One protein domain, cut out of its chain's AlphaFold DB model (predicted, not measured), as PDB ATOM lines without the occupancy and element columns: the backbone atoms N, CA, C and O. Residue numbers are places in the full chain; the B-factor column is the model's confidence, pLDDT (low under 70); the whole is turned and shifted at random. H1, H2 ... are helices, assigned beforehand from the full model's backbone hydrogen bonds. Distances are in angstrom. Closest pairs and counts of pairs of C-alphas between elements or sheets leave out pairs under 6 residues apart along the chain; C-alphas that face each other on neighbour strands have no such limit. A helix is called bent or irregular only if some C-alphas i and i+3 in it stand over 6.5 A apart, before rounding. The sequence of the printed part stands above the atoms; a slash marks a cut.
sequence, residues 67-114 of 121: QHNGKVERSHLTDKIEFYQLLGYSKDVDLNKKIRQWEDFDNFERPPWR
ATOM      1  N   GLN A  67     -16.067  52.217  33.199       75.56
ATOM      2  CA  GLN A  67     -17.322  51.672  33.719       75.56
ATOM      3  C   GLN A  67     -18.560  52.502  33.346       75.56
ATOM      4  O   GLN A  67     -19.641  51.940  33.192       75.56
ATOM      5  N   HIS A  68     -18.416  53.820  33.155       73.81
ATOM      6  CA  HIS A  68     -19.532  54.678  32.738       73.81
ATOM      7  C   HIS A  68     -19.918  54.462  31.271       73.81
ATOM      8  O   HIS A  68     -21.035  54.792  30.891       73.81
ATOM      9  N   ASN A  69     -19.037  53.848  30.473       77.44
ATOM     10  CA  ASN A  69     -19.338  53.430  29.108       77.44
ATOM     11  C   ASN A  69     -19.796  51.965  29.023       77.44
ATOM     12  O   ASN A  69     -19.938  51.422  27.934       77.44
ATOM     13  N   GLY A  70     -20.043  51.299  30.157       75.25
ATOM     14  CA  GLY A  70     -20.248  49.850  30.189       75.25
ATOM     15  C   GLY A  70     -21.429  49.351  29.352       75.25
ATOM     16  O   GLY A  70     -21.403  48.213  28.902       75.25
ATOM     17  N   LYS A  71     -22.458  50.176  29.111       78.00
ATOM     18  CA  LYS A  71     -23.559  49.805  28.206       78.00
ATOM     19  C   LYS A  71     -23.093  49.735  26.748       78.00
ATOM     20  O   LYS A  71     -23.381  48.745  26.090       78.00
ATOM     21  N   VAL A  72     -22.355  50.746  26.295       77.56
ATOM     22  CA  VAL A  72     -21.813  50.834  24.931       77.56
ATOM     23  C   VAL A  72     -20.762  49.751  24.698       77.56
ATOM     24  O   VAL A  72     -20.774  49.073  23.679       77.56
ATOM     25  N   GLU A  73     -19.879  49.525  25.672       77.31
ATOM     26  CA  GLU A  73     -18.885  48.453  25.550       77.31
ATOM     27  C   GLU A  73     -19.545  47.063  25.485       77.31
ATOM     28  O   GLU A  73     -19.088  46.199  24.740       77.31
ATOM     29  N   ARG A  74     -20.648  46.837  26.223       77.62
ATOM     30  CA  ARG A  74     -21.418  45.586  26.122       77.62
ATOM     31  C   ARG A  74     -22.099  45.428  24.763       77.62
ATOM     32  O   ARG A  74     -22.043  44.329  24.231       77.62
ATOM     33  N   SER A  75     -22.692  46.485  24.197       78.56
ATOM     34  CA  SER A  75     -23.303  46.392  22.861       78.56
ATOM     35  C   SER A  75     -22.257  46.092  21.789       78.56
ATOM     36  O   SER A  75     -22.447  45.161  21.020       78.56
ATOM     37  N   HIS A  76     -21.089  46.748  21.824       77.06
ATOM     38  CA  HIS A  76     -19.988  46.424  20.907       77.06
ATOM     39  C   HIS A  76     -19.540  44.958  21.007       77.06
ATOM     40  O   HIS A  76     -19.180  44.346  20.001       77.06
ATOM     41  N   LEU A  77     -19.534  44.387  22.217       79.31
ATOM     42  CA  LEU A  77     -19.202  42.978  22.413       79.31
ATOM     43  C   LEU A  77     -20.282  42.059  21.826       79.31
ATOM     44  O   LEU A  77     -19.935  41.105  21.132       79.31
ATOM     45  N   THR A  78     -21.559  42.352  22.073       77.94
ATOM     46  CA  THR A  78     -22.693  41.613  21.501       77.94
ATOM     47  C   THR A  78     -22.658  41.652  19.977       77.94
ATOM     48  O   THR A  78     -22.690  40.598  19.351       77.94
ATOM     49  N   ASP A  79     -22.468  42.826  19.373       78.44
ATOM     50  CA  ASP A  79     -22.361  42.970  17.918       78.44
ATOM     51  C   ASP A  79     -21.179  42.158  17.366       78.44
ATOM     52  O   ASP A  79     -21.290  41.468  16.353       78.44
ATOM     53  N   LYS A  80     -20.030  42.178  18.055       79.12
ATOM     54  CA  LYS A  80     -18.854  41.386  17.668       79.12
ATOM     55  C   LYS A  80     -19.112  39.885  17.702       79.12
ATOM     56  O   LYS A  80     -18.575  39.173  16.857       79.12
ATOM     57  N   ILE A  81     -19.858  39.400  18.689       79.06
ATOM     58  CA  ILE A  81     -20.124  37.970  18.864       79.06
ATOM     59  C   ILE A  81     -21.221  37.506  17.908       79.06
ATOM     60  O   ILE A  81     -21.063  36.485  17.250       79.06
ATOM     61  N   GLU A  82     -22.312  38.253  17.817       79.25
ATOM     62  CA  GLU A  82     -23.539  37.777  17.188       79.25
ATOM     63  C   GLU A  82     -23.719  38.313  15.762       79.25
ATOM     64  O   GLU A  82     -24.181  37.578  14.896       79.25
ATOM     65  N   PHE A  83     -23.316  39.553  15.469       76.75
ATOM     66  CA  PHE A  83     -23.513  40.157  14.147       76.75
ATOM     67  C   PHE A  83     -22.316  39.928  13.223       76.75
ATOM     68  O   PHE A  83     -22.446  39.344  12.145       76.75
ATOM     69  N   TYR A  84     -21.119  40.338  13.647       71.44
ATOM     70  CA  TYR A  84     -19.937  40.322  12.780       71.44
ATOM     71  C   TYR A  84     -19.410  38.913  12.476       71.44
ATOM     72  O   TYR A  84     -18.756  38.732  11.452       71.44
ATOM     73  N   GLN A  85     -19.711  37.909  13.307       71.31
ATOM     74  CA  GLN A  85     -19.371  36.510  13.004       71.31
ATOM     75  C   GLN A  85     -20.260  35.912  11.905       71.31
ATOM     76  O   GLN A  85     -19.813  35.038  11.165       71.31
ATOM     77  N   LEU A  86     -21.504  36.387  11.777       66.88
ATOM     78  CA  LEU A  86     -22.476  35.889  10.798       66.88
ATOM     79  C   LEU A  86     -22.344  36.563   9.426       66.88
ATOM     80  O   LEU A  86     -22.874  36.064   8.431       66.88
ATOM     81  N   LEU A  87     -21.625  37.685   9.353       70.00
ATOM     82  CA  LEU A  87     -21.249  38.312   8.093       70.00
ATOM     83  C   LEU A  87     -20.149  37.480   7.426       70.00
ATOM     84  O   LEU A  87     -18.960  37.772   7.532       70.00
ATOM     85  N   GLY A  88     -20.546  36.431   6.704       62.25
ATOM     86  CA  GLY A  88     -19.660  35.818   5.721       62.25
ATOM     87  C   GLY A  88     -19.198  36.904   4.748       62.25
ATOM     88  O   GLY A  88     -20.035  37.541   4.110       62.25
ATOM     89  N   TYR A  89     -17.885  37.143   4.662       57.41
ATOM     90  CA  TYR A  89     -17.271  38.155   3.793       57.41
ATOM     91  C   TYR A  89     -17.382  37.750   2.313       57.41
ATOM     92  O   TYR A  89     -16.397  37.453   1.641       57.41
ATOM     93  N   SER A  90     -18.605  37.699   1.799       60.06
ATOM     94  CA  SER A  90     -18.888  37.673   0.373       60.06
ATOM     95  C   SER A  90     -18.887  39.112  -0.141       60.06
ATOM     96  O   SER A  90     -19.384  40.020   0.527       60.06
ATOM     97  N   LYS A  91     -18.318  39.329  -1.330       62.09
ATOM     98  CA  LYS A  91     -18.182  40.663  -1.944       62.09
ATOM     99  C   LYS A  91     -19.526  41.353  -2.219       62.09
ATOM    100  O   LYS A  91     -19.539  42.569  -2.365       62.09
ATOM    101  N   ASP A  92     -20.628  40.603  -2.213       65.81
ATOM    102  CA  ASP A  92     -21.963  41.084  -2.588       65.81
ATOM    103  C   ASP A  92     -22.908  41.277  -1.387       65.81
ATOM    104  O   ASP A  92     -24.126  41.381  -1.547       65.81
ATOM    105  N   VAL A  93     -22.383  41.300  -0.156       69.75
ATOM    106  CA  VAL A  93     -23.214  41.558   1.027       69.75
ATOM    107  C   VAL A  93     -23.546  43.047   1.116       69.75
ATOM    108  O   VAL A  93     -22.678  43.878   1.382       69.75
ATOM    109  N   ASP A  94     -24.830  43.385   0.966       81.00
ATOM    110  CA  ASP A  94     -25.346  44.715   1.297       81.00
ATOM    111  C   ASP A  94     -25.315  44.926   2.819       81.00
ATOM    112  O   ASP A  94     -26.225  44.535   3.562       81.00
ATOM    113  N   LEU A  95     -24.223  45.535   3.282       79.75
ATOM    114  CA  LEU A  95     -23.966  45.787   4.693       79.75
ATOM    115  C   LEU A  95     -25.033  46.692   5.326       79.75
ATOM    116  O   LEU A  95     -25.414  46.461   6.470       79.75
ATOM    117  N   ASN A  96     -25.566  47.671   4.588       79.81
ATOM    118  CA  ASN A  96     -26.591  48.577   5.116       79.81
ATOM    119  C   ASN A  96     -27.888  47.821   5.405       79.81
ATOM    120  O   ASN A  96     -28.514  48.024   6.445       79.81
ATOM    121  N   LYS A  97     -28.272  46.908   4.505       83.31
ATOM    122  CA  LYS A  97     -29.432  46.039   4.716       83.31
ATOM    123  C   LYS A  97     -29.241  45.134   5.932       83.31
ATOM    124  O   LYS A  97     -30.179  44.961   6.703       83.31
ATOM    125  N   LYS A  98     -28.041  44.579   6.121       81.75
ATOM    126  CA  LYS A  98     -27.726  43.715   7.268       81.75
ATOM    127  C   LYS A  98     -27.722  44.467   8.594       81.75
ATOM    128  O   LYS A  98     -28.291  43.956   9.551       81.75
ATOM    129  N   ILE A  99     -27.150  45.669   8.633       84.31
ATOM    130  CA  ILE A  99     -27.185  46.533   9.822       84.31
ATOM    131  C   ILE A  99     -28.632  46.845  10.197       84.31
ATOM    132  O   ILE A  99     -29.007  46.657  11.345       84.31
ATOM    133  N   ARG A 100     -29.473  47.217   9.226       82.62
ATOM    134  CA  ARG A 100     -30.884  47.507   9.505       82.62
ATOM    135  C   ARG A 100     -31.636  46.295  10.063       82.62
ATOM    136  O   ARG A 100     -32.362  46.427  11.034       82.62
ATOM    137  N   GLN A 101     -31.431  45.114   9.476       83.62
ATOM    138  CA  GLN A 101     -32.023  43.871   9.991       83.62
ATOM    139  C   GLN A 101     -31.567  43.563  11.422       83.62
ATOM    140  O   GLN A 101     -32.358  43.084  12.229       83.62
ATOM    141  N   TRP A 102     -30.299  43.834  11.732       84.12
ATOM    142  CA  TRP A 102     -29.751  43.665  13.073       84.12
ATOM    143  C   TRP A 102     -30.355  44.650  14.076       84.12
ATOM    144  O   TRP A 102     -30.750  44.240  15.162       84.12
ATOM    145  N   GLU A 103     -30.484  45.925  13.700       84.38
ATOM    146  CA  GLU A 103     -31.139  46.953  14.517       84.38
ATOM    147  C   GLU A 103     -32.612  46.616  14.783       84.38
ATOM    148  O   GLU A 103     -33.080  46.772  15.910       84.38
ATOM    149  N   ASP A 104     -33.342  46.131  13.774       84.31
ATOM    150  CA  ASP A 104     -34.741  45.718  13.929       84.31
ATOM    151  C   ASP A 104     -34.855  44.534  14.912       84.31
ATOM    152  O   ASP A 104     -35.677  44.563  15.832       84.31
ATOM    153  N   PHE A 105     -33.976  43.531  14.786       83.88
ATOM    154  CA  PHE A 105     -33.914  42.405  15.721       83.88
ATOM    155  C   PHE A 105     -33.587  42.861  17.151       83.88
ATOM    156  O   PHE A 105     -34.298  42.493  18.085       83.88
ATOM    157  N   ASP A 106     -32.551  43.682  17.338       80.88
ATOM    158  CA  ASP A 106     -32.107  44.135  18.663       80.88
ATOM    159  C   ASP A 106     -33.176  44.967  19.387       80.88
ATOM    160  O   ASP A 106     -33.372  44.815  20.595       80.88
ATOM    161  N   ASN A 107     -33.905  45.808  18.645       82.06
ATOM    162  CA  ASN A 107     -34.914  46.704  19.207       82.06
ATOM    163  C   ASN A 107     -36.259  46.020  19.495       82.06
ATOM    164  O   ASN A 107     -36.909  46.377  20.480       82.06
ATOM    165  N   PHE A 108     -36.703  45.091  18.639       83.69
ATOM    166  CA  PHE A 108     -38.080  44.574  18.688       83.69
ATOM    167  C   PHE A 108     -38.186  43.085  19.002       83.69
ATOM    168  O   PHE A 108     -39.147  42.669  19.647       83.69
ATOM    169  N   GLU A 109     -37.230  42.278  18.550       81.50
ATOM    170  CA  GLU A 109     -37.317  40.815  18.631       81.50
ATOM    171  C   GLU A 109     -36.441  40.239  19.746       81.50
ATOM    172  O   GLU A 109     -36.726  39.153  20.258       81.50
ATOM    173  N   ARG A 110     -35.390  40.959  20.161       79.56
ATOM    174  CA  ARG A 110     -34.471  40.483  21.188       79.56
ATOM    175  C   ARG A 110     -35.183  40.425  22.545       79.56
ATOM    176  O   ARG A 110     -35.588  41.459  23.084       79.56
ATOM    177  N   PRO A 111     -35.272  39.242  23.177       79.62
ATOM    178  CA  PRO A 111     -35.779  39.140  24.535       79.62
ATOM    179  C   PRO A 111     -34.883  39.947  25.492       79.62
ATOM    180  O   PRO A 111     -33.655  39.820  25.450       79.62
ATOM    181  N   PRO A 112     -35.458  40.765  26.393       72.50
ATOM    182  CA  PRO A 112     -34.674  41.519  27.356       72.50
ATOM    183  C   PRO A 112     -33.796  40.580  28.183       72.50
ATOM    184  O   PRO A 112     -34.290  39.618  28.772       72.50
ATOM    185  N   TRP A 113     -32.512  40.912  28.326       61.06
ATOM    186  CA  TRP A 113     -31.543  40.151  29.133       61.06
ATOM    187  C   TRP A 113     -32.025  39.851  30.565       61.06
ATOM    188  O   TRP A 113     -31.613  38.873  31.176       61.06
ATOM    189  N   ARG A 114     -32.921  40.689  31.108       56.84
ATOM    190  CA  ARG A 114     -33.539  40.523  32.434       56.84
ATOM    191  C   ARG A 114     -34.592  39.402  32.491       56.84
ATOM    192  O   ARG A 114     -34.840  38.883  33.573       56.84
TER     193      ARG A 114
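Overview. This is residues 67 to 114 of the 121 residues of the protein "Integrase catalytic domain-containing protein" of Muricauda sp (UniProt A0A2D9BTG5). Two helices form a loose, open V: H1 runs toward a wide loop, residues 84 to 94, and H2 folds back from that loop at a splayed angle, with few contacts between them. Residues 67 to 78 of H1 stick out at one end, residues 88 to 94 of the loop at the other. The printed part has 48 residues with two named helices, H1 then H2, and no named strand; the class is all helix. The whole is loose, with a radius of gyration of the C-alphas of 12.4 A, and elongated, spanning 37 by 22 by 14 A.

Along the chain. H1, residues 67 to 83, begins with C-alpha 67 at (-17.322, 51.672, 33.719) and measures 23.5 A from first to last C-alpha. It is irregular: C-alphas 68 and 71 are 7.8 A apart. H2, residues 95 to 109, measures 19.9 A and ends with C-alpha 109 at (-37.317, 40.815, 18.631). H2 is neither bent nor irregular, but only just: C-alphas 106 and 109 are 6.2 A apart.

Arrangement. H1 and H2 are close but not clearly touching; their closest C-alphas, those of Phe 83 and Trp 102, are 7.2 A apart. They run opposite ways at a steep tilt of 66 degrees. Their centres are 15.5 A apart. In H2 every O i to N i+4 pair is within hydrogen-bond range; in H1 11 of 13 are.

Size, cuts and confidence. The two C-alphas farthest apart are those of Gln 67 and Asp 92, at 38.1 A. The printed part has no cut. The link from H1 to H2, 11 residues, is long. The mean pLDDT of the printed part is 76.0; residue 86, residues 88 to 93 and residues 113 to 114 are under 70.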